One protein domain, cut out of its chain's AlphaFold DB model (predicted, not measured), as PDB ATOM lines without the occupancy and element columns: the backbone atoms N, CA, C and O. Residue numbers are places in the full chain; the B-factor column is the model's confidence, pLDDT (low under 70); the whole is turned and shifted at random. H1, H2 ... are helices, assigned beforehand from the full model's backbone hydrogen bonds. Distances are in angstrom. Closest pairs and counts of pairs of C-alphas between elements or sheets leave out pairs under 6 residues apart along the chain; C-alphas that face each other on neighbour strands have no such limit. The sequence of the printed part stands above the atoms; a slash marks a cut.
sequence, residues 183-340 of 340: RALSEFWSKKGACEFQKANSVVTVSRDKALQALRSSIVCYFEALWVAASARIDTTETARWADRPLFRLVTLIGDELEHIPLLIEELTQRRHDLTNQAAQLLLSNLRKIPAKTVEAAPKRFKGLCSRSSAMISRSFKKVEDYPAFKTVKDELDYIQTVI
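What this domain is: This is residues 183 to 340 of the 340 residues of an uncharacterized protein of Rhizobium sp. N113 (UniProt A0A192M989). Seven roughly aligned helices form a flat bundle in two layers: H1, H2, H4 and H7 lie side by side in one row, and H3, H5 and H8 make a shorter row packed over it. H1 covers one edge of the bundle beside H2, the H7 and H8 hairpin closes the opposite edge, and the little H6 sits crosswise near one end of H7. The 158 printed residues hold eight named helices, H1 to H8 in order, and no named strand; the class is all helix. The whole is compact, with a radius of gyration of the C-alphas of 15.1 A, and flat, spanning 44 by 42 by 22 A.

How they stand to each other: H1, residues 183 to 203, and H2, residues 208 to 231, form a helical hairpin, touching closest at the C-alphas of Gly 193 and Ser 218, 4.1 A apart, at a shallow tilt of 12 degrees. H2 is the hub, touching three helices. It forms a second hairpin with H3, residues 237 to 253, where the closest C-alphas, of Tyr 222 and Ala 243, are 5.6 A apart. With residues 212 to 220 alone, H2 also touches H4, residues 260 to 269; they run the same way at 31 degrees, a shallow tilt, and the closest C-alphas, of Arg 216 and Leu 264, are 5.7 A apart. H5, residues 277 to 287, touches H3 and runs the same way, with the C-alphas of Phe 248 and Asn 286 closest at 6.0 A. H6, residues 292 to 297, touches no helix; it is close to but not clearly touching H7, residues 299 to 316, and about perpendicular to it at 77 degrees. H7 touches H4, closest at the C-alphas of Pro 262 and Ser 309, 5.3 A apart. H7 and H8, residues 324 to 339, form a third hairpin, closest at the C-alphas of Ser 310 and Lys 330, 5.1 A apart. H8 also touches H5, with the C-alphas of Asn 277 and Ala 325 at 5.3 A. H1 is apart from H7 and H8. The seven bundle helices run up and down, each against the one before it. In H1, H2 and H4 to H8 every O i to N i+4 pair is within hydrogen-bond range; in H3 it is 11 of 13.

Where its parts are: H1 begins at C-alpha 183 (71.354, 2.413, 43.084) and is 30.8 A long. H2 measures 34.6 A, ending at C-alpha 231 (66.890, -5.930, 38.619); H3 measures 25.0 A, H7 25.7 A and H8 22.7 A. H8 ends at C-alpha 339 (85.522, -32.963, 26.681).

The domain as a whole: The C-alphas farthest apart are those of Ala 184 and Ala 297, 44.5 A. The printed part has no cut and no long link, and no printed residue is under 70 in pLDDT.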
ATOM      1  N   ARG A 183      70.143   1.750  43.582       96.19
ATOM      2  CA  ARG A 183      71.354   2.413  43.084       96.19
ATOM      3  C   ARG A 183      72.429   2.483  44.163       96.19
ATOM      4  O   ARG A 183      73.567   2.111  43.896       96.19
ATOM      5  N   ALA A 184      72.072   2.938  45.364       96.44
ATOM      6  CA  ALA A 184      73.001   2.962  46.489       96.44
ATOM      7  C   ALA A 184      73.389   1.535  46.908       96.44
ATOM      8  O   ALA A 184      74.569   1.257  47.101       96.44
ATOM      9  N   LEU A 185      72.427   0.611  46.962       97.56
ATOM     10  CA  LEU A 185      72.679  -0.786  47.310       97.56
ATOM     11  C   LEU A 185      73.698  -1.442  46.365       97.56
ATOM     12  O   LEU A 185      74.693  -1.998  46.826       97.56
ATOM     13  N   SER A 186      73.502  -1.322  45.048       97.62
ATOM     14  CA  SER A 186      74.443  -1.838  44.043       97.62
ATOM     15  C   SER A 186      75.824  -1.169  44.133       97.62
ATOM     16  O   SER A 186      76.857  -1.844  44.053       97.62
ATOM     17  N   GLU A 187      75.869   0.149  44.360       97.50
ATOM     18  CA  GLU A 187      77.122   0.887  44.546       97.50
ATOM     19  C   GLU A 187      77.919   0.358  45.746       97.50
ATOM     20  O   GLU A 187      79.114   0.089  45.620       97.50
ATOM     21  N   PHE A 188      77.281   0.193  46.907       98.00
ATOM     22  CA  PHE A 188      77.977  -0.249  48.117       98.00
ATOM     23  C   PHE A 188      78.344  -1.737  48.086       98.00
ATOM     24  O   PHE A 188      79.399  -2.095  48.609       98.00
ATOM     25  N   TRP A 189      77.590  -2.584  47.379       98.31
ATOM     26  CA  TRP A 189      78.051  -3.937  47.045       98.31
ATOM     27  C   TRP A 189      79.315  -3.923  46.179       98.31
ATOM     28  O   TRP A 189      80.276  -4.632  46.479       98.31
ATOM     29  N   SER A 190      79.365  -3.063  45.155       98.12
ATOM     30  CA  SER A 190      80.554  -2.920  44.299       98.12
ATOM     31  C   SER A 190      81.770  -2.447  45.104       98.12
ATOM     32  O   SER A 190      82.869  -2.980  44.964       98.12
ATOM     33  N   LYS A 191      81.570  -1.477  46.000       98.31
ATOM     34  CA  LYS A 191      82.607  -0.970  46.908       98.31
ATOM     35  C   LYS A 191      83.102  -2.020  47.897       98.31
ATOM     36  O   LYS A 191      84.308  -2.128  48.099       98.31
ATOM     37  N   LYS A 192      82.204  -2.839  48.449       98.19
ATOM     38  CA  LYS A 192      82.587  -3.986  49.280       98.19
ATOM     39  C   LYS A 192      83.442  -4.979  48.489       98.19
ATOM     40  O   LYS A 192      84.467  -5.439  48.985       98.19
ATOM     41  N   GLY A 193      83.081  -5.227  47.228       98.06
ATOM     42  CA  GLY A 193      83.899  -6.000  46.292       98.06
ATOM     43  C   GLY A 193      85.304  -5.418  46.104       98.06
ATOM     44  O   GLY A 193      86.281  -6.170  46.078       98.06
ATOM     45  N   ALA A 194      85.433  -4.090  46.038       97.31
ATOM     46  CA  ALA A 194      86.726  -3.412  45.966       97.31
ATOM     47  C   ALA A 194      87.563  -3.576  47.249       97.31
ATOM     48  O   ALA A 194      88.757  -3.861  47.139       97.31
ATOM     49  N   CYS A 195      86.956  -3.478  48.440       97.69
ATOM     50  CA  CYS A 195      87.645  -3.749  49.709       97.69
ATOM     51  C   CYS A 195      88.215  -5.171  49.750       97.69
ATOM     52  O   CYS A 195      89.405  -5.356  49.994       97.69
ATOM     53  N   GLU A 196      87.398  -6.180  49.437       97.69
ATOM     54  CA  GLU A 196      87.837  -7.582  49.439       97.69
ATOM     55  C   GLU A 196      88.931  -7.847  48.393       97.69
ATOM     56  O   GLU A 196      89.881  -8.590  48.642       97.69
ATOM     57  N   PHE A 197      88.878  -7.177  47.237       97.31
ATOM     58  CA  PHE A 197      89.950  -7.275  46.246       97.31
ATOM     59  C   PHE A 197      91.265  -6.664  46.748       97.31
ATOM     60  O   PHE A 197      92.339  -7.242  46.562       97.31
ATOM     61  N   GLN A 198      91.204  -5.508  47.412       95.88
ATOM     62  CA  GLN A 198      92.374  -4.887  48.033       95.88
ATOM     63  C   GLN A 198      92.943  -5.769  49.155       95.88
ATOM     64  O   GLN A 198      94.160  -5.953  49.222       95.88
ATOM     65  N   LYS A 199      92.071  -6.395  49.956       95.19
ATOM     66  CA  LYS A 199      92.434  -7.398  50.967       95.19
ATOM     67  C   LYS A 199      93.190  -8.571  50.359       95.19
ATOM     68  O   LYS A 199      94.235  -8.963  50.864       95.19
ATOM     69  N   ALA A 200      92.687  -9.116  49.252       96.62
ATOM     70  CA  ALA A 200      93.340 -10.222  48.567       96.62
ATOM     71  C   ALA A 200      94.761  -9.852  48.124       96.62
ATOM     72  O   ALA A 200      95.697 -10.626  48.315       96.62
ATOM     73  N   ASN A 201      94.934  -8.647  47.575       94.75
ATOM     74  CA  ASN A 201      96.236  -8.170  47.115       94.75
ATOM     75  C   ASN A 201      97.217  -7.897  48.263       94.75
ATOM     76  O   ASN A 201      98.416  -8.084  48.071       94.75
ATOM     77  N   SER A 202      96.742  -7.495  49.446       93.50
ATOM     78  CA  SER A 202      97.618  -7.245  50.598       93.50
ATOM     79  C   SER A 202      98.099  -8.530  51.277       93.50
ATOM     80  O   SER A 202      99.196  -8.548  51.831       93.50
ATOM     81  N   VAL A 203      97.324  -9.620  51.203       94.88
ATOM     82  CA  VAL A 203      97.660 -10.889  51.877       94.88
ATOM     83  C   VAL A 203      98.255 -11.956  50.959       94.88
ATOM     84  O   VAL A 203      98.738 -12.966  51.464       94.88
ATOM     85  N   VAL A 204      98.275 -11.754  49.636       94.25
ATOM     86  CA  VAL A 204      98.713 -12.774  48.658       94.25
ATOM     87  C   VAL A 204     100.127 -13.306  48.893       94.25
ATOM     88  O   VAL A 204     100.380 -14.485  48.660       94.25
ATOM     89  N   THR A 205     101.043 -12.468  49.379       91.81
ATOM     90  CA  THR A 205     102.431 -12.856  49.679       91.81
ATOM     91  C   THR A 205     102.568 -13.593  51.010       91.81
ATOM     92  O   THR A 205     103.538 -14.319  51.205       91.81
ATOM     93  N   VAL A 206     101.604 -13.416  51.918       93.62
ATOM     94  CA  VAL A 206     101.610 -13.991  53.269       93.62
ATOM     95  C   VAL A 206     100.838 -15.309  53.305       93.62
ATOM     96  O   VAL A 206     101.265 -16.269  53.938       93.62
ATOM     97  N   SER A 207      99.684 -15.367  52.640       94.75
ATOM     98  CA  SER A 207      98.824 -16.545  52.597       94.75
ATOM     99  C   SER A 207      98.015 -16.571  51.303       94.75
ATOM    100  O   SER A 207      97.071 -15.797  51.123       94.75
ATOM    101  N   ARG A 208      98.369 -17.507  50.413       94.25
ATOM    102  CA  ARG A 208      97.650 -17.732  49.151       94.25
ATOM    103  C   ARG A 208      96.185 -18.094  49.393       94.25
ATOM    104  O   ARG A 208      95.321 -17.507  48.756       94.25
ATOM    105  N   ASP A 209      95.913 -18.990  50.336       94.00
ATOM    106  CA  ASP A 209      94.551 -19.431  50.662       94.00
ATOM    107  C   ASP A 209      93.655 -18.265  51.120       94.00
ATOM    108  O   ASP A 209      92.586 -18.045  50.554       94.00
ATOM    109  N   LYS A 210      94.137 -17.414  52.043       95.88
ATOM    110  CA  LYS A 210      93.396 -16.208  52.460       95.88
ATOM    111  C   LYS A 210      93.163 -15.236  51.304       95.88
ATOM    112  O   LYS A 210      92.109 -14.604  51.241       95.88
ATOM    113  N   ALA A 211      94.127 -15.106  50.393       96.94
ATOM    114  CA  ALA A 211      93.963 -14.269  49.209       96.94
ATOM    115  C   ALA A 211      92.908 -14.841  48.255       96.94
ATOM    116  O   ALA A 211      92.074 -14.088  47.762       96.94
ATOM    117  N   LEU A 212      92.902 -16.158  48.031       97.06
ATOM    118  CA  LEU A 212      91.889 -16.833  47.222       97.06
ATOM    119  C   LEU A 212      90.497 -16.690  47.854       97.06
ATOM    120  O   LEU A 212      89.562 -16.318  47.148       97.06
ATOM    121  N   GLN A 213      90.366 -16.850  49.175       97.12
ATOM    122  CA  GLN A 213      89.111 -16.600  49.894       97.12
ATOM    123  C   GLN A 213      88.614 -15.157  49.707       97.12
ATOM    124  O   GLN A 213      87.455 -14.946  49.355       97.12
ATOM    125  N   ALA A 214      89.485 -14.158  49.884       97.56
ATOM    126  CA  ALA A 214      89.131 -12.752  49.680       97.56
ATOM    127  C   ALA A 214      88.765 -12.442  48.212       97.56
ATOM    128  O   ALA A 214      87.841 -11.671  47.952       97.56
ATOM    129  N   LEU A 215      89.417 -13.088  47.235       98.19
ATOM    130  CA  LEU A 215      89.035 -12.979  45.822       98.19
ATOM    131  C   LEU A 215      87.624 -13.511  45.578       98.19
ATOM    132  O   LEU A 215      86.851 -12.845  44.891       98.19
ATOM    133  N   ARG A 216      87.256 -14.661  46.154       98.00
ATOM    134  CA  ARG A 216      85.886 -15.177  46.019       98.00
ATOM    135  C   ARG A 216      84.868 -14.229  46.650       98.00
ATOM    136  O   ARG A 216      83.926 -13.834  45.968       98.00
ATOM    137  N   SER A 217      85.119 -13.753  47.875       98.19
ATOM    138  CA  SER A 217      84.279 -12.741  48.536       98.19
ATOM    139  C   SER A 217      84.097 -11.484  47.679       98.19
ATOM    140  O   SER A 217      82.984 -10.966  47.564       98.19
ATOM    141  N   SER A 218      85.169 -11.017  47.031       98.44
ATOM    142  CA  SER A 218      85.131  -9.884  46.105       98.44
ATOM    143  C   SER A 218      84.213 -10.149  44.909       98.44
ATOM    144  O   SER A 218      83.336  -9.336  44.613       98.44
ATOM    145  N   ILE A 219      84.368 -11.305  44.254       98.50
ATOM    146  CA  ILE A 219      83.565 -11.705  43.089       98.50
ATOM    147  C   ILE A 219      82.089 -11.811  43.461       98.50
ATOM    148  O   ILE A 219      81.246 -11.266  42.750       98.50
ATOM    149  N   VAL A 220      81.779 -12.450  44.592       98.38
ATOM    150  CA  VAL A 220      80.410 -12.558  45.102       98.38
ATOM    151  C   VAL A 220      79.811 -11.164  45.290       98.38
ATOM    152  O   VAL A 220      78.734 -10.903  44.769       98.38
ATOM    153  N   CYS A 221      80.517 -10.231  45.939       98.50
ATOM    154  CA  CYS A 221      80.016  -8.864  46.129       98.50
ATOM    155  C   CYS A 221      79.761  -8.125  44.803       98.50
ATOM    156  O   CYS A 221      78.756  -7.428  44.671       98.50
ATOM    157  N   TYR A 222      80.629  -8.285  43.799       98.56
ATOM    158  CA  TYR A 222      80.382  -7.699  42.481       98.56
ATOM    159  C   TYR A 222      79.195  -8.346  41.759       98.56
ATOM    160  O   TYR A 222      78.449  -7.653  41.070       98.56
ATOM    161  N   PHE A 223      78.993  -9.653  41.910       98.50
ATOM    162  CA  PHE A 223      77.865 -10.354  41.298       98.50
ATOM    163  C   PHE A 223      76.538  -9.958  41.958       98.50
ATOM    164  O   PHE A 223      75.561  -9.731  41.242       98.50
ATOM    165  N   GLU A 224      76.525  -9.743  43.277       98.06
ATOM    166  CA  GLU A 224      75.397  -9.120  43.983       98.06
ATOM    167  C   GLU A 224      75.104  -7.721  43.430       98.06
ATOM    168  O   GLU A 224      73.964  -7.400  43.095       98.06
ATOM    169  N   ALA A 225      76.138  -6.890  43.258       98.00
ATOM    170  CA  ALA A 225      75.973  -5.553  42.699       98.00
ATOM    171  C   ALA A 225      75.365  -5.576  41.287       98.00
ATOM    172  O   ALA A 225      74.480  -4.764  40.993       98.00
ATOM    173  N   LEU A 226      75.812  -6.505  40.432       97.94
ATOM    174  CA  LEU A 226      75.271  -6.718  39.086       97.94
ATOM    175  C   LEU A 226      73.808  -7.155  39.130       97.94
ATOM    176  O   LEU A 226      73.005  -6.641  38.353       97.94
ATOM    177  N   TRP A 227      73.456  -8.078  40.025       97.75
ATOM    178  CA  TRP A 227      72.083  -8.549  40.182       97.75
ATOM    179  C   TRP A 227      71.143  -7.427  40.641       97.75
ATOM    180  O   TRP A 227      70.099  -7.212  40.017       97.75
ATOM    181  N   VAL A 228      71.538  -6.650  41.659       97.38
ATOM    182  CA  VAL A 228      70.761  -5.495  42.141       97.38
ATOM    183  C   VAL A 228      70.579  -4.459  41.028       97.38
ATOM    184  O   VAL A 228      69.464  -3.993  40.787       97.38
ATOM    185  N   ALA A 229      71.657  -4.113  40.314       97.00
ATOM    186  CA  ALA A 229      71.606  -3.142  39.223       97.00
ATOM    187  C   ALA A 229      70.720  -3.616  38.064       97.00
ATOM    188  O   ALA A 229      69.855  -2.863  37.617       97.00
ATOM    189  N   ALA A 230      70.878  -4.862  37.613       95.75
ATOM    190  CA  ALA A 230      70.084  -5.422  36.522       95.75
ATOM    191  C   ALA A 230      68.592  -5.489  36.878       95.75
ATOM    192  O   ALA A 230      67.748  -5.099  36.068       95.75
ATOM    193  N   SER A 231      68.268  -5.894  38.110       95.06
ATOM    194  CA  SER A 231      66.890  -5.930  38.619       95.06
ATOM    195  C   SER A 231      66.239  -4.542  38.618       95.06
ATOM    196  O   SER A 231      65.047  -4.409  38.346       95.06
ATOM    197  N   ALA A 232      67.034  -3.493  38.848       95.62
ATOM    198  CA  ALA A 232      66.605  -2.097  38.808       95.62
ATOM    199  C   ALA A 232      66.819  -1.401  37.446       95.62
ATOM    200  O   ALA A 232      66.600  -0.193  37.345       95.62
ATOM    201  N   ARG A 233      67.235  -2.132  36.398       95.19
ATOM    202  CA  ARG A 233      67.545  -1.600  35.051       95.19
ATOM    203  C   ARG A 233      68.594  -0.474  35.054       95.19
ATOM    204  O   ARG A 233      68.500   0.481  34.283       95.19
ATOM    205  N   ILE A 234      69.579  -0.577  35.937       95.56
ATOM    206  CA  ILE A 234      70.740   0.316  36.018       95.56
ATOM    207  C   ILE A 234      71.846  -0.242  35.110       95.56
ATOM    208  O   ILE A 234      71.981  -1.457  34.988       95.56
ATOM    209  N   ASP A 235      72.632   0.632  34.473       94.44
ATOM    210  CA  ASP A 235      73.784   0.213  33.663       94.44
ATOM    211  C   ASP A 235      74.800  -0.573  34.508       94.44
ATOM    212  O   ASP A 235      75.270  -0.106  35.548       94.44
ATOM    213  N   THR A 236      75.134  -1.775  34.044       95.00
ATOM    214  CA  THR A 236      76.021  -2.731  34.712       95.00
ATOM    215  C   THR A 236      77.431  -2.759  34.123       95.00
ATOM    216  O   THR A 236      78.281  -3.507  34.611       95.00
ATOM    217  N   THR A 237      77.708  -1.966  33.082       94.75
ATOM    218  CA  THR A 237      78.946  -2.050  32.291       94.75
ATOM    219  C   THR A 237      80.209  -1.854  33.133       94.75
ATOM    220  O   THR A 237      81.145  -2.649  33.034       94.75
ATOM    221  N   GLU A 238      80.242  -0.832  33.990       93.69
ATOM    222  CA  GLU A 238      81.403  -0.561  34.850       93.69
ATOM    223  C   GLU A 238      81.572  -1.621  35.944       93.69
ATOM    224  O   GLU A 238      82.668  -2.156  36.113       93.69
ATOM    225  N   THR A 239      80.490  -2.019  36.620       95.00
ATOM    226  CA  THR A 239      80.534  -3.083  37.636       95.00
ATOM    227  C   THR A 239      81.035  -4.402  37.047       95.00
ATOM    228  O   THR A 239      81.849  -5.085  37.663       95.00
ATOM    229  N   ALA A 240      80.620  -4.738  35.824       95.62
ATOM    230  CA  ALA A 240      81.083  -5.922  35.108       95.62
ATOM    231  C   ALA A 240      82.591  -5.862  34.805       95.62
ATOM    232  O   ALA A 240      83.304  -6.846  35.005       95.62
ATOM    233  N   ARG A 241      83.104  -4.695  34.386       95.56
ATOM    234  CA  ARG A 241      84.549  -4.469  34.193       95.56
ATOM    235  C   ARG A 241      85.330  -4.595  35.498       95.56
ATOM    236  O   ARG A 241      86.441  -5.122  35.496       95.56
ATOM    237  N   TRP A 242      84.776  -4.111  36.608       96.44
ATOM    238  CA  TRP A 242      85.406  -4.250  37.920       96.44
ATOM    239  C   TRP A 242      85.420  -5.704  38.397       96.44
ATOM    240  O   TRP A 242      86.433  -6.123  38.948       96.44
ATOM    241  N   ALA A 243      84.366  -6.478  38.113       97.38
ATOM    242  CA  ALA A 243      84.248  -7.898  38.458       97.38
ATOM    243  C   ALA A 243      85.219  -8.812  37.686       97.38
ATOM    244  O   ALA A 243      85.660  -9.833  38.215       97.38
ATOM    245  N   ASP A 244      85.582  -8.455  36.449       96.56
ATOM    246  CA  ASP A 244      86.507  -9.249  35.626       96.56
ATOM    247  C   ASP A 244      87.916  -9.326  36.242       96.56
ATOM    248  O   ASP A 244      88.573 -10.364  36.191       96.56
ATOM    249  N   ARG A 245      88.371  -8.256  36.908       96.56
ATOM    250  CA  ARG A 245      89.706  -8.193  37.532       96.56
ATOM    251  C   ARG A 245      89.925  -9.244  38.636       96.56
ATOM    252  O   ARG A 245      90.908  -9.982  38.532       96.56
ATOM    253  N   PRO A 246      89.080  -9.348  39.685       97.31
ATOM    254  CA  PRO A 246      89.230 -10.388  40.698       97.31
ATOM    255  C   PRO A 246      88.988 -11.791  40.130       97.31
ATOM    256  O   PRO A 246      89.689 -12.710  40.543       97.31
ATOM    257  N   LEU A 247      88.087 -11.965  39.151       96.88
ATOM    258  CA  LEU A 247      87.886 -13.247  38.457       96.88
ATOM    259  C   LEU A 247      89.156 -13.717  37.743       96.88
ATOM    260  O   LEU A 247      89.626 -14.833  37.972       96.88
ATOM    261  N   PHE A 248      89.745 -12.855  36.915       95.44
ATOM    262  CA  PHE A 248      90.998 -13.148  36.229       95.44
ATOM    263  C   PHE A 248      92.113 -13.444  37.236       95.44
ATOM    264  O   PHE A 248      92.837 -14.433  37.105       95.44
ATOM    265  N   ARG A 249      92.223 -12.631  38.297       95.50
ATOM    266  CA  ARG A 249      93.229 -12.839  39.342       95.50
ATOM    267  C   ARG A 249      93.049 -14.184  40.046       95.50
ATOM    268  O   ARG A 249      94.047 -14.875  40.220       95.50
ATOM    269  N   LEU A 250      91.819 -14.577  40.383       95.94
ATOM    270  CA  LEU A 250      91.506 -15.882  40.973       95.94
ATOM    271  C   LEU A 250      92.011 -17.011  40.075       95.94
ATOM    272  O   LEU A 250      92.795 -17.842  40.521       95.94
ATOM    273  N   VAL A 251      91.636 -16.988  38.796       93.19
ATOM    274  CA  VAL A 251      92.010 -18.022  37.819       93.19
ATOM    275  C   VAL A 251      93.524 -18.114  37.617       93.19
ATOM    276  O   VAL A 251      94.061 -19.210  37.481       93.19
ATOM    277  N   THR A 252      94.236 -16.986  37.639       91.44
ATOM    278  CA  THR A 252      95.707 -16.991  37.527       91.44
ATOM    279  C   THR A 252      96.420 -17.440  38.805       91.44
ATOM    280  O   THR A 252      97.517 -17.985  38.724       91.44
ATOM    281  N   LEU A 253      95.825 -17.210  39.980       92.50
ATOM    282  CA  LEU A 253      96.446 -17.491  41.277       92.50
ATOM    283  C   LEU A 253      96.164 -18.910  41.786       92.50
ATOM    284  O   LEU A 253      96.937 -19.426  42.592       92.50
ATOM    285  N   ILE A 254      95.075 -19.532  41.326       90.62
ATOM    286  CA  ILE A 254      94.553 -20.789  41.872       90.62
ATOM    287  C   ILE A 254      95.573 -21.936  41.852       90.62
ATOM    288  O   ILE A 254      95.615 -22.729  42.791       90.62
ATOM    289  N   GLY A 255      96.439 -22.002  40.830       85.38
ATOM    290  CA  GLY A 255      97.408 -23.091  40.676       85.38
ATOM    291  C   GLY A 255      96.734 -24.455  40.861       85.38
ATOM    292  O   GLY A 255      95.692 -24.712  40.268       85.38
ATOM    293  N   ASP A 256      97.279 -25.297  41.737       83.81
ATOM    294  CA  ASP A 256      96.750 -26.643  42.009       83.81
ATOM    295  C   ASP A 256      95.555 -26.681  42.990       83.81
ATOM    296  O   ASP A 256      95.025 -27.762  43.269       83.81
ATOM    297  N   GLU A 257      95.117 -25.538  43.533       88.38
ATOM    298  CA  GLU A 257      93.984 -25.423  44.471       88.38
ATOM    299  C   GLU A 257      92.648 -25.233  43.735       88.38
ATOM    300  O   GLU A 257      91.879 -24.305  43.988       88.38
ATOM    301  N   LEU A 258      92.354 -26.117  42.783       88.69
ATOM    302  CA  LEU A 258      91.163 -26.014  41.934       88.69
ATOM    303  C   LEU A 258      89.833 -26.009  42.719       88.69
ATOM    304  O   LEU A 258      88.810 -25.620  42.158       88.69
ATOM    305  N   GLU A 259      89.827 -26.388  44.003       91.38
ATOM    306  CA  GLU A 259      88.663 -26.329  44.901       91.38
ATOM    307  C   GLU A 259      88.068 -24.927  45.066       91.38
ATOM    308  O   GLU A 259      86.883 -24.806  45.376       91.38
ATOM    309  N   HIS A 260      88.832 -23.857  44.830       93.12
ATOM    310  CA  HIS A 260      88.286 -22.499  44.949       93.12
ATOM    311  C   HIS A 260      87.227 -22.183  43.883       93.12
ATOM    312  O   HIS A 260      86.378 -21.326  44.120       93.12
ATOM    313  N   ILE A 261      87.209 -22.895  42.749       91.75
ATOM    314  CA  ILE A 261      86.154 -22.757  41.732       91.75
ATOM    315  C   ILE A 261      84.793 -23.272  42.229       91.75
ATOM    316  O   ILE A 261      83.839 -22.491  42.224       91.75
ATOM    317  N   PRO A 262      84.643 -24.539  42.674       92.00
ATOM    318  CA  PRO A 262      83.373 -25.008  43.208       92.00
ATOM    319  C   PRO A 262      82.927 -24.220  44.433       92.00
ATOM    320  O   PRO A 262      81.738 -23.946  44.534       92.00
ATOM    321  N   LEU A 263      83.848 -23.809  45.311       95.25
ATOM    322  CA  LEU A 263      83.504 -22.983  46.471       95.25
ATOM    323  C   LEU A 263      82.940 -21.617  46.059       95.25
ATOM    324  O   LEU A 263      81.954 -21.176  46.635       95.25
ATOM    325  N   LEU A 264      83.486 -20.977  45.018       96.75
ATOM    326  CA  LEU A 264      82.910 -19.737  44.481       96.75
ATOM    327  C   LEU A 264      81.487 -19.967  43.962       96.75
ATOM    328  O   LEU A 264      80.586 -19.184  44.246       96.75
ATOM    329  N   ILE A 265      81.271 -21.038  43.196       95.69
ATOM    330  CA  ILE A 265      79.938 -21.362  42.672       95.69
ATOM    331  C   ILE A 265      78.971 -21.637  43.830       95.69
ATOM    332  O   ILE A 265      77.824 -21.214  43.764       95.69
ATOM    333  N   GLU A 266      79.428 -22.290  44.899       94.94
ATOM    334  CA  GLU A 266      78.635 -22.546  46.103       94.94
ATOM    335  C   GLU A 266      78.217 -21.248  46.792       94.94
ATOM    336  O   GLU A 266      77.040 -21.036  47.073       94.94
ATOM    337  N   GLU A 267      79.169 -20.344  47.013       96.88
ATOM    338  CA  GLU A 267      78.917 -19.033  47.608       96.88
ATOM    339  C   GLU A 267      77.929 -18.209  46.759       96.88
ATOM    340  O   GLU A 267      77.085 -17.501  47.310       96.88
ATOM    341  N   LEU A 268      77.979 -18.338  45.427       96.62
ATOM    342  CA  LEU A 268      77.019 -17.709  44.517       96.62
ATOM    343  C   LEU A 268      75.624 -18.352  44.597       96.62
ATOM    344  O   LEU A 268      74.631 -17.629  44.633       96.62
ATOM    345  N   THR A 269      75.498 -19.683  44.661       95.06
ATOM    346  CA  THR A 269      74.170 -20.325  44.766       95.06
ATOM    347  C   THR A 269      73.506 -20.085  46.122       95.06
ATOM    348  O   THR A 269      72.277 -20.013  46.207       95.06
ATOM    349  N   GLN A 270      74.290 -19.895  47.188       95.00
ATOM    350  CA  GLN A 270      73.790 -19.553  48.524       95.00
ATOM    351  C   GLN A 270      73.041 -18.209  48.576       95.00
ATOM    352  O   GLN A 270      72.278 -17.986  49.518       95.00
ATOM    353  N   ARG A 271      73.188 -17.348  47.559       94.00
ATOM    354  CA  ARG A 271      72.473 -16.066  47.430       94.00
ATOM    355  C   ARG A 271      70.993 -16.206  47.078       94.00
ATOM    356  O   ARG A 271      70.218 -15.285  47.313       94.00
ATOM    357  N   ARG A 272      70.571 -17.387  46.608       91.38
ATOM    358  CA  ARG A 272      69.163 -17.753  46.336       91.38
ATOM    359  C   ARG A 272      68.438 -16.876  45.304       91.38
ATOM    360  O   ARG A 272      67.210 -16.879  45.264       91.38
ATOM    361  N   HIS A 273      69.166 -16.181  44.443       94.19
ATOM    362  CA  HIS A 273      68.647 -15.554  43.228       94.19
ATOM    363  C   HIS A 273      69.513 -15.961  42.036       94.19
ATOM    364  O   HIS A 273      70.609 -16.475  42.236       94.19
ATOM    365  N   ASP A 274      69.034 -15.755  40.806       95.31
ATOM    366  CA  ASP A 274      69.830 -16.065  39.613       95.31
ATOM    367  C   ASP A 274      71.020 -15.106  39.447       95.31
ATOM    368  O   ASP A 274      71.031 -13.990  39.981       95.31
ATOM    369  N   LEU A 275      72.011 -15.534  38.667       95.88
ATOM    370  CA  LEU A 275      73.023 -14.636  38.122       95.88
ATOM    371  C   LEU A 275      72.411 -13.778  37.010       95.88
ATOM    372  O   LEU A 275      71.418 -14.129  36.379       95.88
ATOM    373  N   THR A 276      73.049 -12.653  36.702       95.81
ATOM    374  CA  THR A 276      72.770 -11.978  35.431       95.81
ATOM    375  C   THR A 276      73.457 -12.735  34.293       95.81
ATOM    376  O   THR A 276      74.522 -13.327  34.486       95.81
ATOM    377  N   ASN A 277      72.908 -12.668  33.076       94.56
ATOM    378  CA  ASN A 277      73.553 -13.261  31.896       94.56
ATOM    379  C   ASN A 277      74.996 -12.756  31.714       94.56
ATOM    380  O   ASN A 277      75.888 -13.526  31.371       94.56
ATOM    381  N   GLN A 278      75.236 -11.472  32.001       95.00
ATOM    382  CA  GLN A 278      76.568 -10.871  31.950       95.00
ATOM    383  C   GLN A 278      77.511 -11.472  33.005       95.00
ATOM    384  O   GLN A 278      78.649 -11.801  32.680       95.00
ATOM    385  N   ALA A 279      77.047 -11.662  34.245       96.56
ATOM    386  CA  ALA A 279      77.835 -12.295  35.304       96.56
ATOM    387  C   ALA A 279      78.165 -13.760  34.973       96.56
ATOM    388  O   ALA A 279      79.313 -14.181  35.117       96.56
ATOM    389  N   ALA A 280      77.197 -14.520  34.450       97.00
ATOM    390  CA  ALA A 280      77.427 -15.889  33.993       97.00
ATOM    391  C   ALA A 280      78.469 -15.947  32.863       97.00
ATOM    392  O   ALA A 280      79.410 -16.732  32.932       97.00
ATOM    393  N   GLN A 281      78.372 -15.069  31.861       96.00
ATOM    394  CA  GLN A 281      79.366 -14.985  30.786       96.00
ATOM    395  C   GLN A 281      80.763 -14.606  31.298       96.00
ATOM    396  O   GLN A 281      81.756 -15.195  30.865       96.00
ATOM    397  N   LEU A 282      80.865 -13.660  32.236       96.25
ATOM    398  CA  LEU A 282      82.138 -13.294  32.864       96.25
ATOM    399  C   LEU A 282      82.755 -14.468  33.623       96.25
ATOM    400  O   LEU A 282      83.949 -14.732  33.468       96.25
ATOM    401  N   LEU A 283      81.948 -15.200  34.393       96.31
ATOM    402  CA  LEU A 283      82.397 -16.388  35.111       96.31
ATOM    403  C   LEU A 283      82.923 -17.440  34.127       96.31
ATOM    404  O   LEU A 283      84.079 -17.843  34.218       96.31
ATOM    405  N   LEU A 284      82.111 -17.831  33.142       94.94
ATOM    406  CA  LEU A 284      82.469 -18.873  32.177       94.94
ATOM    407  C   LEU A 284      83.676 -18.492  31.311       94.94
ATOM    408  O   LEU A 284      84.563 -19.313  31.086       94.94
ATOM    409  N   SER A 285      83.749 -17.239  30.854       94.12
ATOM    410  CA  SER A 285      84.881 -16.767  30.050       94.12
ATOM    411  C   SER A 285      86.200 -16.791  30.822       94.12
ATOM    412  O   SER A 285      87.239 -17.050  30.219       94.12
ATOM    413  N   ASN A 286      86.178 -16.570  32.140       92.94
ATOM    414  CA  ASN A 286      87.367 -16.687  32.979       92.94
ATOM    415  C   ASN A 286      87.681 -18.140  33.355       92.94
ATOM    416  O   ASN A 286      88.850 -18.512  33.327       92.94
ATOM    417  N   LEU A 287      86.683 -18.994  33.599       89.38
ATOM    418  CA  LEU A 287      86.914 -20.430  33.824       89.38
ATOM    419  C   LEU A 287      87.622 -21.098  32.638       89.38
ATOM    420  O   LEU A 287      88.538 -21.892  32.828       89.38
ATOM    421  N   ARG A 288      87.272 -20.717  31.407       88.88
ATOM    422  CA  ARG A 288      87.952 -21.202  30.194       88.88
ATOM    423  C   ARG A 288      89.411 -20.730  30.067       88.88
ATOM    424  O   ARG A 288      90.140 -21.264  29.240       88.88
ATOM    425  N   LYS A 289      89.847 -19.745  30.864       89.69
ATOM    426  CA  LYS A 289      91.236 -19.247  30.906       89.69
ATOM    427  C   LYS A 289      92.096 -19.941  31.968       89.69
ATOM    428  O   LYS A 289      93.257 -19.561  32.119       89.69
ATOM    429  N   ILE A 290      91.563 -20.916  32.714       86.62
ATOM    430  CA  ILE A 290      92.378 -21.715  33.641       86.62
ATOM    431  C   ILE A 290      93.545 -22.330  32.845       86.62
ATOM    432  O   ILE A 290      93.301 -22.917  31.787       86.62
ATOM    433  N   PRO A 291      94.809 -22.185  33.294       82.69
ATOM    434  CA  PRO A 291      95.957 -22.655  32.527       82.69
ATOM    435  C   PRO A 291      95.843 -24.141  32.168       82.69
ATOM    436  O   PRO A 291      95.646 -24.977  33.050       82.69
ATOM    437  N   ALA A 292      96.035 -24.484  30.889       80.56
ATOM    438  CA  ALA A 292      95.920 -25.866  30.405       80.56
ATOM    439  C   ALA A 292      96.800 -26.833  31.207       80.56
ATOM    440  O   ALA A 292      96.330 -27.883  31.624       80.56
ATOM    441  N   LYS A 293      98.027 -26.417  31.553       81.56
ATOM    442  CA  LYS A 293      98.949 -27.195  32.397       81.56
ATOM    443  C   LYS A 293      98.349 -27.583  33.753       81.56
ATOM    444  O   LYS A 293      98.605 -28.679  34.234       81.56
ATOM    445  N   THR A 294      97.556 -26.703  34.364       81.69
ATOM    446  CA  THR A 294      96.875 -26.970  35.640       81.69
ATOM    447  C   THR A 294      95.798 -28.040  35.473       81.69
ATOM    448  O   THR A 294      95.663 -28.928  36.312       81.69
ATOM    449  N   VAL A 295      95.046 -27.984  34.372       80.19
ATOM    450  CA  VAL A 295      93.989 -28.956  34.066       80.19
ATOM    451  C   VAL A 295      94.586 -30.308  33.657       80.19
ATOM    452  O   VAL A 295      94.166 -31.343  34.167       80.19
ATOM    453  N   GLU A 296      95.607 -30.305  32.800       82.88
ATOM    454  CA  GLU A 296      96.331 -31.489  32.316       82.88
ATOM    455  C   GLU A 296      97.079 -32.226  33.433       82.88
ATOM    456  O   GLU A 296      97.188 -33.451  33.393       82.88
ATOM    457  N   ALA A 297      97.554 -31.510  34.456       81.31
ATOM    458  CA  ALA A 297      98.185 -32.124  35.620       81.31
ATOM    459  C   ALA A 297      97.197 -32.949  36.467       81.31
ATOM    460  O   ALA A 297      97.608 -33.885  37.155       81.31
ATOM    461  N   ALA A 298      95.896 -32.628  36.434       82.75
ATOM    462  CA  ALA A 298      94.888 -33.280  37.271       82.75
ATOM    463  C   ALA A 298      93.488 -33.378  36.613       82.75
ATOM    464  O   ALA A 298      92.492 -32.956  37.216       82.75
ATOM    465  N   PRO A 299      93.349 -34.008  35.428       84.25
ATOM    466  CA  PRO A 299      92.117 -33.967  34.633       84.25
ATOM    467  C   PRO A 299      90.932 -34.623  35.351       84.25
ATOM    468  O   PRO A 299      89.834 -34.071  35.392       84.25
ATOM    469  N   LYS A 300      91.161 -35.760  36.028       86.69
ATOM    470  CA  LYS A 300      90.130 -36.440  36.834       86.69
ATOM    471  C   LYS A 300      89.642 -35.583  38.005       86.69
ATOM    472  O   LYS A 300      88.452 -35.605  38.313       86.69
ATOM    473  N   ARG A 301      90.544 -34.835  38.658       86.56
ATOM    474  CA  ARG A 301      90.193 -33.940  39.773       86.56
ATOM    475  C   ARG A 301      89.343 -32.790  39.256       86.56
ATOM    476  O   ARG A 301      88.266 -32.569  39.792       86.56
ATOM    477  N   PHE A 302      89.776 -32.123  38.187       86.25
ATOM    478  CA  PHE A 302      89.026 -31.019  37.593       86.25
ATOM    479  C   PHE A 302      87.633 -31.458  37.117       86.25
ATOM    480  O   PHE A 302      86.638 -30.845  37.499       86.25
ATOM    481  N   LYS A 303      87.535 -32.599  36.422       88.81
ATOM    482  CA  LYS A 303      86.252 -33.220  36.046       88.81
ATOM    483  C   LYS A 303      85.352 -33.485  37.256       88.81
ATOM    484  O   LYS A 303      84.167 -33.152  37.233       88.81
ATOM    485  N   GLY A 304      85.911 -34.040  38.333       89.75
ATOM    486  CA  GLY A 304      85.189 -34.275  39.586       89.75
ATOM    487  C   GLY A 304      84.692 -32.988  40.255       89.75
ATOM    488  O   GLY A 304      83.596 -32.974  40.816       89.75
ATOM    489  N   LEU A 305      85.457 -31.894  40.169       90.00
ATOM    490  CA  LEU A 305      85.055 -30.583  40.686       90.00
ATOM    491  C   LEU A 305      83.919 -29.975  39.851       90.00
ATOM    492  O   LEU A 305      82.928 -29.537  40.434       90.00
ATOM    493  N   CYS A 306      83.991 -30.037  38.515       90.88
ATOM    494  CA  CYS A 306      82.898 -29.606  37.635       90.88
ATOM    495  C   CYS A 306      81.603 -30.383  37.912       90.88
ATOM    496  O   CYS A 306      80.542 -29.776  38.067       90.88
ATOM    497  N   SER A 307      81.702 -31.708  38.065       92.00
ATOM    498  CA  SER A 307      80.565 -32.572  38.410       92.00
ATOM    499  C   SER A 307      79.937 -32.180  39.751       92.00
ATOM    500  O   SER A 307      78.718 -32.023  39.861       92.00
ATOM    501  N   ARG A 308      80.770 -31.921  40.772       92.19
ATOM    502  CA  ARG A 308      80.312 -31.458  42.089       92.19
ATOM    503  C   ARG A 308      79.581 -30.118  42.000       92.19
ATOM    504  O   ARG A 308      78.521 -29.980  42.610       92.19
ATOM    505  N   SER A 309      80.115 -29.159  41.243       93.44
ATOM    506  CA  SER A 309      79.489 -27.849  41.031       93.44
ATOM    507  C   SER A 309      78.150 -27.949  40.303       93.44
ATOM    508  O   SER A 309      77.176 -27.344  40.746       93.44
ATOM    509  N   SER A 310      78.066 -28.749  39.239       93.69
ATOM    510  CA  SER A 310      76.819 -28.974  38.493       93.69
ATOM    511  C   SER A 310      75.733 -29.616  39.371       93.69
ATOM    512  O   SER A 310      74.598 -29.126  39.459       93.69
ATOM    513  N   ALA A 311      76.102 -30.656  40.127       92.31
ATOM    514  CA  ALA A 311      75.205 -31.313  41.076       92.31
ATOM    515  C   ALA A 311      74.771 -30.374  42.213       92.31
ATOM    516  O   ALA A 311      73.667 -30.481  42.737       92.31
ATOM    517  N   MET A 312      75.635 -29.452  42.628       93.38
ATOM    518  CA  MET A 312      75.306 -28.443  43.628       93.38
ATOM    519  C   MET A 312      74.311 -27.407  43.103       93.38
ATOM    520  O   MET A 312      73.325 -27.169  43.788       93.38
ATOM    521  N   ILE A 313      74.489 -26.874  41.889       93.69
ATOM    522  CA  ILE A 313      73.501 -25.975  41.259       93.69
ATOM    523  C   ILE A 313      72.127 -26.660  41.206       93.69
ATOM    524  O   ILE A 313      71.126 -26.088  41.630       93.69
ATOM    525  N   SER A 314      72.101 -27.927  40.785       92.88
ATOM    526  CA  SER A 314      70.873 -28.732  40.704       92.88
ATOM    527  C   SER A 314      70.214 -28.974  42.069       92.88
ATOM    528  O   SER A 314      68.999 -29.106  42.159       92.88
ATOM    529  N   ARG A 315      71.001 -29.029  43.153       92.06
ATOM    530  CA  ARG A 315      70.485 -29.162  44.524       92.06
ATOM    531  C   ARG A 315      69.985 -27.835  45.093       92.06
ATOM    532  O   ARG A 315      68.995 -27.831  45.819       92.06
ATOM    533  N   SER A 316      70.661 -26.731  44.781       92.62
ATOM    534  CA  SER A 316      70.294 -25.393  45.255       92.62
ATOM    535  C   SER A 316      69.000 -24.884  44.615       92.62
ATOM    536  O   SER A 316      68.231 -24.189  45.278       92.62
ATOM    537  N   PHE A 317      68.719 -25.268  43.366       90.94
ATOM    538  CA  PHE A 317      67.536 -24.829  42.626       90.94
ATOM    539  C   PHE A 317      66.664 -26.022  42.216       90.94
ATOM    540  O   PHE A 317      67.043 -26.812  41.359       90.94
ATOM    541  N   LYS A 318      65.461 -26.135  42.804       83.12
ATOM    542  CA  LYS A 318      64.516 -27.246  42.538       83.12
ATOM    543  C   LYS A 318      64.149 -27.400  41.053       83.12
ATOM    544  O   LYS A 318      63.860 -28.509  40.621       83.12
ATOM    545  N   LYS A 319      64.116 -26.288  40.314       90.75
ATOM    546  CA  LYS A 319      63.944 -26.208  38.859       90.75
ATOM    547  C   LYS A 319      64.984 -25.228  38.334       90.75
ATOM    548  O   LYS A 319      64.820 -24.020  38.485       90.75
ATOM    549  N   VAL A 320      66.088 -25.740  37.799       91.62
ATOM    550  CA  VAL A 320      67.203 -24.906  37.312       91.62
ATOM    551  C   VAL A 320      66.766 -24.073  36.098       91.62
ATOM    552  O   VAL A 320      67.326 -23.019  35.832       91.62
ATOM    553  N   GLU A 321      65.721 -24.501  35.390       92.56
ATOM    554  CA  GLU A 321      65.129 -23.814  34.241       92.56
ATOM    555  C   GLU A 321      64.584 -22.421  34.577       92.56
ATOM    556  O   GLU A 321      64.586 -21.554  33.706       92.56
ATOM    557  N   ASP A 322      64.181 -22.198  35.831       93.31
ATOM    558  CA  ASP A 322      63.715 -20.895  36.317       93.31
ATOM    559  C   ASP A 322      64.888 -19.909  36.544       93.31
ATOM    560  O   ASP A 322      64.667 -18.723  36.783       93.31
ATOM    561  N   TYR A 323      66.133 -20.397  36.449       95.12
ATOM    562  CA  TYR A 323      67.386 -19.674  36.684       95.12
ATOM    563  C   TYR A 323      68.288 -19.788  35.439       95.12
ATOM    564  O   TYR A 323      69.275 -20.533  35.444       95.12
ATOM    565  N   PRO A 324      67.938 -19.123  34.320       95.12
ATOM    566  CA  PRO A 324      68.604 -19.295  33.027       95.12
ATOM    567  C   PRO A 324      70.118 -19.049  33.051       95.12
ATOM    568  O   PRO A 324      70.856 -19.706  32.305       95.12
ATOM    569  N   ALA A 325      70.613 -18.140  33.893       95.94
ATOM    570  CA  ALA A 325      72.042 -17.866  33.962       95.94
ATOM    571  C   ALA A 325      72.785 -18.997  34.693       95.94
ATOM    572  O   ALA A 325      73.777 -19.512  34.170       95.94
ATOM    573  N   PHE A 326      72.273 -19.475  35.834       96.75
ATOM    574  CA  PHE A 326      72.809 -20.678  36.480       96.75
ATOM    575  C   PHE A 326      72.648 -21.943  35.637       96.75
ATOM    576  O   PHE A 326      73.547 -22.785  35.650       96.75
ATOM    577  N   LYS A 327      71.564 -22.068  34.864       96.44
ATOM    578  CA  LYS A 327      71.405 -23.145  33.883       96.44
ATOM    579  C   LYS A 327      72.546 -23.131  32.870       96.44
ATOM    580  O   LYS A 327      73.183 -24.154  32.665       96.44
ATOM    581  N   THR A 328      72.861 -21.963  32.313       96.50
ATOM    582  CA  THR A 328      73.974 -21.804  31.362       96.50
ATOM    583  C   THR A 328      75.311 -22.198  31.995       96.50
ATOM    584  O   THR A 328      76.113 -22.887  31.370       96.50
ATOM    585  N   VAL A 329      75.549 -21.809  33.254       96.44
ATOM    586  CA  VAL A 329      76.757 -22.214  33.988       96.44
ATOM    587  C   VAL A 329      76.804 -23.729  34.189       96.44
ATOM    588  O   VAL A 329      77.842 -24.344  33.959       96.44
ATOM    589  N   LYS A 330      75.686 -24.342  34.586       95.88
ATOM    590  CA  LYS A 330      75.571 -25.791  34.767       95.88
ATOM    591  C   LYS A 330      75.833 -26.544  33.459       95.88
ATOM    592  O   LYS A 330      76.635 -27.473  33.457       95.88
ATOM    593  N   ASP A 331      75.200 -26.131  32.366       94.81
ATOM    594  CA  ASP A 331      75.329 -26.779  31.058       94.81
ATOM    595  C   ASP A 331      76.779 -26.711  30.546       94.81
ATOM    596  O   ASP A 331      77.299 -27.693  30.020       94.81
ATOM    597  N   GLU A 332      77.480 -25.597  30.779       93.75
ATOM    598  CA  GLU A 332      78.907 -25.474  30.458       93.75
ATOM    599  C   GLU A 332      79.782 -26.395  31.325       93.75
ATOM    600  O   GLU A 332      80.705 -27.035  30.820       93.75
ATOM    601  N   LEU A 333      79.497 -26.504  32.627       92.88
ATOM    602  CA  LEU A 333      80.208 -27.433  33.513       92.88
ATOM    603  C   LEU A 333      79.988 -28.892  33.103       92.88
ATOM    604  O   LEU A 333      80.912 -29.699  33.206       92.88
ATOM    605  N   ASP A 334      78.785 -29.243  32.652       92.81
ATOM    606  CA  ASP A 334      78.461 -30.568  32.118       92.81
ATOM    607  C   ASP A 334      79.177 -30.816  30.787       92.81
ATOM    608  O   ASP A 334      79.763 -31.881  30.596       92.81
ATOM    609  N   TYR A 335      79.244 -29.816  29.909       90.56
ATOM    610  CA  TYR A 335      80.006 -29.897  28.667       90.56
ATOM    611  C   TYR A 335      81.502 -30.133  28.920       90.56
ATOM    612  O   TYR A 335      82.075 -31.064  28.351       90.56
ATOM    613  N   ILE A 336      82.128 -29.377  29.828       85.62
ATOM    614  CA  ILE A 336      83.546 -29.550  30.192       85.62
ATOM    615  C   ILE A 336      83.832 -30.992  30.653       85.62
ATOM    616  O   ILE A 336      84.868 -31.554  30.304       85.62
ATOM    617  N   GLN A 337      82.897 -31.631  31.365       84.12
ATOM    618  CA  GLN A 337      83.029 -33.033  31.786       84.12
ATOM    619  C   GLN A 337      83.015 -34.029  30.616       84.12
ATOM    620  O   GLN A 337      83.507 -35.145  30.773       84.12
ATOM    621  N   THR A 338      82.425 -33.681  29.472       86.06
ATOM    622  CA  THR A 338      82.406 -34.555  28.284       86.06
ATOM    623  C   THR A 338      83.666 -34.427  27.432       86.06
ATOM    624  O   THR A 338      84.017 -35.373  26.734       86.06
ATOM    625  N   VAL A 339      84.344 -33.279  27.504       81.25
ATOM    626  CA  VAL A 339      85.522 -32.963  26.681       81.25
ATOM    627  C   VAL A 339      86.837 -33.370  27.363       81.25
ATOM    628  O   VAL A 339      87.800 -33.689  26.670       81.25
ATOM    629  N   ILE A 340      86.871 -33.375  28.703       73.19
ATOM    630  CA  ILE A 340      88.001 -33.823  29.545       73.19
ATOM    631  C   ILE A 340      87.774 -35.259  30.012       73.19
ATOM    632  O   ILE A 340      88.725 -36.066  29.936       73.19
TER     633      ILE A 340